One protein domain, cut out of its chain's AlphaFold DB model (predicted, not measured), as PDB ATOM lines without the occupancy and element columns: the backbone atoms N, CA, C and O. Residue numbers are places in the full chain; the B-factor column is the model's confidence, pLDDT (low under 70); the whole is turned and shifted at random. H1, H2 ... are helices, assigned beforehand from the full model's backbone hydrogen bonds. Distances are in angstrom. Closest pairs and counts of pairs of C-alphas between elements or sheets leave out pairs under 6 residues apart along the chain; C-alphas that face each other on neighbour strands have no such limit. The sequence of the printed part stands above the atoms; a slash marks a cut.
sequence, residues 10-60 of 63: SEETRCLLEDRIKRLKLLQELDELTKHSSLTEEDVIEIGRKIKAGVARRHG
ATOM      1  N   SER A  10      70.878 113.305  -0.517       82.00
ATOM      2  CA  SER A  10      71.129 114.553  -1.239       82.00
ATOM      3  C   SER A  10      69.897 115.461  -1.296       82.00
ATOM      4  O   SER A  10      70.040 116.675  -1.182       82.00
ATOM      5  N   GLU A  11      68.700 114.880  -1.401       85.25
ATOM      6  CA  GLU A  11      67.431 115.611  -1.376       85.25
ATOM      7  C   GLU A  11      67.112 116.099   0.037       85.25
ATOM      8  O   GLU A  11      66.896 117.287   0.242       85.25
ATOM      9  N   GLU A  12      67.223 115.219   1.034       83.50
ATOM     10  CA  GLU A  12      67.002 115.581   2.441       83.50
ATOM     11  C   GLU A  12      67.945 116.701   2.899       83.50
ATOM     12  O   GLU A  12      67.543 117.662   3.559       83.50
ATOM     13  N   THR A  13      69.215 116.619   2.493       83.50
ATOM     14  CA  THR A  13      70.193 117.672   2.778       83.50
ATOM     15  C   THR A  13      69.827 118.974   2.065       83.50
ATOM     16  O   THR A  13      69.965 120.044   2.657       83.50
ATOM     17  N   ARG A  14      69.331 118.915   0.821       86.62
ATOM     18  CA  ARG A  14      68.898 120.098   0.062       86.62
ATOM     19  C   ARG A  14      67.699 120.777   0.722       86.62
ATOM     20  O   ARG A  14      67.751 121.988   0.910       86.62
ATOM     21  N   CYS A  15      66.685 120.020   1.138       84.62
ATOM     22  CA  CYS A  15      65.524 120.553   1.853       84.62
ATOM     23  C   CYS A  15      65.930 121.210   3.180       84.62
ATOM     24  O   CYS A  15      65.547 122.346   3.461       84.62
ATOM     25  N   LEU A  16      66.776 120.540   3.967       88.00
ATOM     26  CA  LEU A  16      67.255 121.077   5.240       88.00
ATOM     27  C   LEU A  16      68.087 122.357   5.059       88.00
ATOM     28  O   LEU A  16      67.974 123.293   5.855       88.00
ATOM     29  N   LEU A  17      68.926 122.410   4.022       89.38
ATOM     30  CA  LEU A  17      69.697 123.604   3.688       89.38
ATOM     31  C   LEU A  17      68.801 124.738   3.190       89.38
ATOM     32  O   LEU A  17      68.985 125.868   3.633       89.38
ATOM     33  N   GLU A  18      67.822 124.458   2.330       91.75
ATOM     34  CA  GLU A  18      66.862 125.463   1.869       91.75
ATOM     35  C   GLU A  18      66.124 126.120   3.032       91.75
ATOM     36  O   GLU A  18      66.057 127.347   3.100       91.75
ATOM     37  N   ASP A  19      65.611 125.327   3.969       87.62
ATOM     38  CA  ASP A  19      64.876 125.848   5.121       87.62
ATOM     39  C   ASP A  19      65.766 126.686   6.038       87.62
ATOM     40  O   ASP A  19      65.350 127.739   6.534       87.62
ATOM     41  N   ARG A  20      67.023 126.271   6.233       86.06
ATOM     42  CA  ARG A  20      68.004 127.063   6.985       86.06
ATOM     43  C   ARG A  20      68.340 128.369   6.275       86.06
ATOM     44  O   ARG A  20      68.367 129.408   6.927       86.06
ATOM     45  N   ILE A  21      68.550 128.339   4.961       90.94
ATOM     46  CA  ILE A  21      68.848 129.535   4.163       90.94
ATOM     47  C   ILE A  21      67.660 130.502   4.180       90.94
ATOM     48  O   ILE A  21      67.863 131.696   4.378       90.94
ATOM     49  N   LYS A  22      66.423 130.008   4.033       88.31
ATOM     50  CA  LYS A  22      65.201 130.826   4.126       88.31
ATOM     51  C   LYS A  22      65.097 131.518   5.488       88.31
ATOM     52  O   LYS A  22      64.844 132.717   5.542       88.31
ATOM     53  N   ARG A  23      65.362 130.794   6.583       84.31
ATOM     54  CA  ARG A  23      65.389 131.372   7.939       84.31
ATOM     55  C   ARG A  23      66.478 132.428   8.110       84.31
ATOM     56  O   ARG A  23      66.211 133.469   8.695       84.31
ATOM     57  N   LEU A  24      67.686 132.172   7.605       86.31
ATOM     58  CA  LEU A  24      68.793 133.127   7.688       86.31
ATOM     59  C   LEU A  24      68.502 134.407   6.901       86.31
ATOM     60  O   LEU A  24      68.748 135.491   7.417       86.31
ATOM     61  N   LYS A  25      67.928 134.292   5.698       86.50
ATOM     62  CA  LYS A  25      67.498 135.455   4.909       86.50
ATOM     63  C   LYS A  25      66.453 136.285   5.644       86.50
ATOM     64  O   LYS A  25      66.610 137.493   5.731       86.50
ATOM     65  N   LEU A  26      65.448 135.638   6.236       84.50
ATOM     66  CA  LEU A  26      64.429 136.330   7.024       84.50
ATOM     67  C   LEU A  26      65.040 137.088   8.212       84.50
ATOM     68  O   LEU A  26      64.675 138.231   8.460       84.50
ATOM     69  N   LEU A  27      65.969 136.467   8.943       76.81
ATOM     70  CA  LEU A  27      66.660 137.131  10.053       76.81
ATOM     71  C   LEU A  27      67.474 138.333   9.567       76.81
ATOM     72  O   LEU A  27      67.415 139.390  10.177       76.81
ATOM     73  N   GLN A  28      68.163 138.194   8.438       82.94
ATOM     74  CA  GLN A  28      68.947 139.274   7.849       82.94
ATOM     75  C   GLN A  28      68.067 140.440   7.364       82.94
ATOM     76  O   GLN A  28      68.433 141.600   7.526       82.94
ATOM     77  N   GLU A  29      66.893 140.145   6.804       80.25
ATOM     78  CA  GLU A  29      65.889 141.151   6.435       80.25
ATOM     79  C   GLU A  29      65.331 141.867   7.670       80.25
ATOM     80  O   GLU A  29      65.183 143.087   7.656       80.25
ATOM     81  N   LEU A  30      65.059 141.135   8.754       77.00
ATOM     82  CA  LEU A  30      64.622 141.718  10.023       77.00
ATOM     83  C   LEU A  30      65.704 142.606  10.642       77.00
ATOM     84  O   LEU A  30      65.388 143.704  11.096       77.00
ATOM     85  N   ASP A  31      66.963 142.175  10.625       78.06
ATOM     86  CA  ASP A  31      68.090 142.978  11.098       78.06
ATOM     87  C   ASP A  31      68.218 144.272  10.285       78.06
ATOM     88  O   ASP A  31      68.349 145.344  10.866       78.06
ATOM     89  N   GLU A  32      68.105 144.220   8.953       78.25
ATOM     90  CA  GLU A  32      68.187 145.424   8.114       78.25
ATOM     91  C   GLU A  32      66.983 146.361   8.319       78.25
ATOM     92  O   GLU A  32      67.155 147.578   8.391       78.25
ATOM     93  N   LEU A  33      65.772 145.816   8.490       75.19
ATOM     94  CA  LEU A  33      64.568 146.598   8.805       75.19
ATOM     95  C   LEU A  33      64.648 147.272  10.181       75.19
ATOM     96  O   LEU A  33      64.109 148.364  10.368       75.19
ATOM     97  N   THR A  34      65.305 146.628  11.146       73.25
ATOM     98  CA  THR A  34      65.414 147.100  12.536       73.25
ATOM     99  C   THR A  34      66.708 147.863  12.821       73.25
ATOM    100  O   THR A  34      66.833 148.494  13.868       73.25
ATOM    101  N   LYS A  35      67.647 147.904  11.870       76.62
ATOM    102  CA  LYS A  35      68.969 148.550  11.973       76.62
ATOM    103  C   LYS A  35      68.938 150.017  12.390       76.62
ATOM    104  O   LYS A  35      69.899 150.523  12.962       76.62
ATOM    105  N   HIS A  36      67.841 150.705  12.089       72.12
ATOM    106  CA  HIS A  36      67.611 152.099  12.469       72.12
ATOM    107  C   HIS A  36      66.512 152.259  13.527       72.12
ATOM    108  O   HIS A  36      66.256 153.378  13.970       72.12
ATOM    109  N   SER A  37      65.861 151.166  13.946       67.75
ATOM    110  CA  SER A  37      64.901 151.190  15.045       67.75
ATOM    111  C   SER A  37      65.642 151.000  16.365       67.75
ATOM    112  O   SER A  37      65.879 149.881  16.819       67.75
ATOM    113  N   SER A  38      66.009 152.104  17.003       69.75
ATOM    114  CA  SER A  38      66.401 152.081  18.410       69.75
ATOM    115  C   SER A  38      65.129 151.977  19.245       69.75
ATOM    116  O   SER A  38      64.494 152.988  19.526       69.75
ATOM    117  N   LEU A  39      64.720 150.754  19.588       73.56
ATOM    118  CA  LEU A  39      63.632 150.540  20.541       73.56
ATOM    119  C   LEU A  39      64.098 150.976  21.928       73.56
ATOM    120  O   LEU A  39      65.054 150.419  22.471       73.56
ATOM    121  N   THR A  40      63.419 151.973  22.487       79.81
ATOM    122  CA  THR A  40      63.600 152.339  23.892       79.81
ATOM    123  C   THR A  40      62.906 151.320  24.793       79.81
ATOM    124  O   THR A  40      62.056 150.536  24.354       79.81
ATOM    125  N   GLU A  41      63.270 151.300  26.072       77.88
ATOM    126  CA  GLU A  41      62.640 150.412  27.050       77.88
ATOM    127  C   GLU A  41      61.140 150.730  27.190       77.88
ATOM    128  O   GLU A  41      60.301 149.830  27.282       77.88
ATOM    129  N   GLU A  42      60.783 152.009  27.085       80.94
ATOM    130  CA  GLU A  42      59.410 152.498  27.038       80.94
ATOM    131  C   GLU A  42      58.634 151.946  25.832       80.94
ATOM    132  O   GLU A  42      57.511 151.459  26.006       80.94
ATOM    133  N   ASP A  43      59.235 151.951  24.638       80.25
ATOM    134  CA  ASP A  43      58.617 151.411  23.419       80.25
ATOM    135  C   ASP A  43      58.330 149.909  23.564       80.25
ATOM    136  O   ASP A  43      57.251 149.424  23.209       80.25
ATOM    137  N   VAL A  44      59.274 149.159  24.146       84.25
ATOM    138  CA  VAL A  44      59.117 147.720  24.409       84.25
ATOM    139  C   VAL A  44      57.957 147.466  25.376       84.25
ATOM    140  O   VAL A  44      57.125 146.582  25.135       84.25
ATOM    141  N   ILE A  45      57.855 148.252  26.451       87.56
ATOM    142  CA  ILE A  45      56.762 148.150  27.430       87.56
ATOM    143  C   ILE A  45      55.414 148.478  26.774       87.56
ATOM    144  O   ILE A  45      54.422 147.773  27.009       87.56
ATOM    145  N   GLU A  46      55.349 149.521  25.946       87.44
ATOM    146  CA  GLU A  46      54.124 149.917  25.251       87.44
ATOM    147  C   GLU A  46      53.652 148.833  24.271       87.44
ATOM    148  O   GLU A  46      52.479 148.432  24.294       87.44
ATOM    149  N   ILE A  47      54.566 148.299  23.458       87.44
ATOM    150  CA  ILE A  47      54.287 147.195  22.532       87.44
ATOM    151  C   ILE A  47      53.824 145.958  23.310       87.44
ATOM    152  O   ILE A  47      52.806 145.353  22.959       87.44
ATOM    153  N   GLY A  48      54.494 145.620  24.415       85.44
ATOM    154  CA  GLY A  48      54.113 144.505  25.280       85.44
ATOM    155  C   GLY A  48      52.687 144.637  25.829       85.44
ATOM    156  O   GLY A  48      51.906 143.681  25.779       85.44
ATOM    157  N   ARG A  49      52.293 145.836  26.280       91.44
ATOM    158  CA  ARG A  49      50.918 146.121  26.737       91.44
ATOM    159  C   ARG A  49      49.896 145.959  25.610       91.44
ATOM    160  O   ARG A  49      48.852 145.339  25.827       91.44
ATOM    161  N   LYS A  50      50.199 146.459  24.407       87.94
ATOM    162  CA  LYS A  50      49.337 146.323  23.217       87.94
ATOM    163  C   LYS A  50      49.140 144.857  22.823       87.94
ATOM    164  O   LYS A  50      48.004 144.434  22.594       87.94
ATOM    165  N   ILE A  51      50.213 144.065  22.811       89.25
ATOM    166  CA  ILE A  51      50.160 142.624  22.525       89.25
ATOM    167  C   ILE A  51      49.325 141.898  23.583       89.25
ATOM    168  O   ILE A  51      48.404 141.162  23.222       89.25
ATOM    169  N   LYS A  52      49.583 142.145  24.878       89.56
ATOM    170  CA  LYS A  52      48.824 141.550  25.991       89.56
ATOM    171  C   LYS A  52      47.330 141.836  25.855       89.56
ATOM    172  O   LYS A  52      46.525 140.911  25.933       89.56
ATOM    173  N   ALA A  53      46.962 143.090  25.589       91.19
ATOM    174  CA  ALA A  53      45.575 143.492  25.377       91.19
ATOM    175  C   ALA A  53      44.931 142.776  24.180       91.19
ATOM    176  O   ALA A  53      43.794 142.317  24.274       91.19
ATOM    177  N   GLY A  54      45.651 142.646  23.062       91.69
ATOM    178  CA  GLY A  54      45.163 141.941  21.875       91.69
ATOM    179  C   GLY A  54      44.964 140.438  22.099       91.69
ATOM    180  O   GLY A  54      43.930 139.890  21.718       91.69
ATOM    181  N   VAL A  55      45.924 139.770  22.744       90.19
ATOM    182  CA  VAL A  55      45.838 138.343  23.104       90.19
ATOM    183  C   VAL A  55      44.686 138.110  24.077       90.19
ATOM    184  O   VAL A  55      43.855 137.237  23.848       90.19
ATOM    185  N   ALA A  56      44.573 138.937  25.110       89.88
ATOM    186  CA  ALA A  56      43.510 138.819  26.093       89.88
ATOM    187  C   ALA A  56      42.116 138.982  25.464       89.88
ATOM    188  O   ALA A  56      41.255 138.136  25.691       89.88
ATOM    189  N   ARG A  57      41.920 139.964  24.566       90.06
ATOM    190  CA  ARG A  57      40.674 140.094  23.785       90.06
ATOM    191  C   ARG A  57      40.362 138.840  22.969       90.06
ATOM    192  O   ARG A  57      39.221 138.394  22.976       90.06
ATOM    193  N   ARG A  58      41.361 138.264  22.289       91.19
ATOM    194  CA  ARG A  58      41.182 137.038  21.488       91.19
ATOM    195  C   ARG A  58      40.786 135.826  22.331       91.19
ATOM    196  O   ARG A  58      40.051 134.978  21.843       91.19
ATOM    197  N   HIS A  59      41.249 135.756  23.576       91.06
ATOM    198  CA  HIS A  59      40.975 134.642  24.487       91.06
ATOM    199  C   HIS A  59      39.878 134.940  25.523       91.06
ATOM    200  O   HIS A  59      39.686 134.151  26.443       91.06
ATOM    201  N   GLY A  60      39.161 136.065  25.402       88.62
ATOM    202  CA  GLY A  60      38.103 136.451  26.343       88.62
ATOM    203  C   GLY A  60      38.598 136.770  27.760       88.62
ATOM    204  O   GLY A  60      37.806 136.812  28.697       88.62
TER     205      GLY A  60
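What this domain is: This is residues 10 to 60 of the 63 residues of an uncharacterized protein of Candidatus Diapherotrites archaeon (UniProt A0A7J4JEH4). Two helices, the longer H1 and then H2, make the arms of an open V, with the link of residues 35 to 40 at its corner and no packing between the arms. The printed part has 51 residues with two named helices, H1 then H2, and no named strand; its class is all helix. It is extended, with a radius of gyration of the C-alphas of 17.4 A, and flat, spanning 47 by 34 by 12 A.

Where its parts are: Find C-alpha 10 at (71.129, 114.553, -1.239); from there H1, residues 10 to 34, runs 35.8 A. H2, residues 41 to 58, begins at C-alpha 41 at (62.640, 150.412, 27.050) and runs 25.9 A to C-alpha 58 at (41.182, 137.038, 21.488).

How they stand to each other: H1 and H2 are apart, with no C-alpha of the one within 8 A of the other. Look along their backbones: in H1 and H2 every O i to N i+4 pair is within hydrogen-bond range.

The domain as a whole: The C-alphas farthest apart, those of Ser 10 and Glu 42, are 48.8 A apart. The printed part has no cut, and the link from H1 to H2 is short. Residues 10 to 60 stand free. Mean pLDDT of the printed part is 84.0; look for low confidence, under 70, at residues 37 to 38.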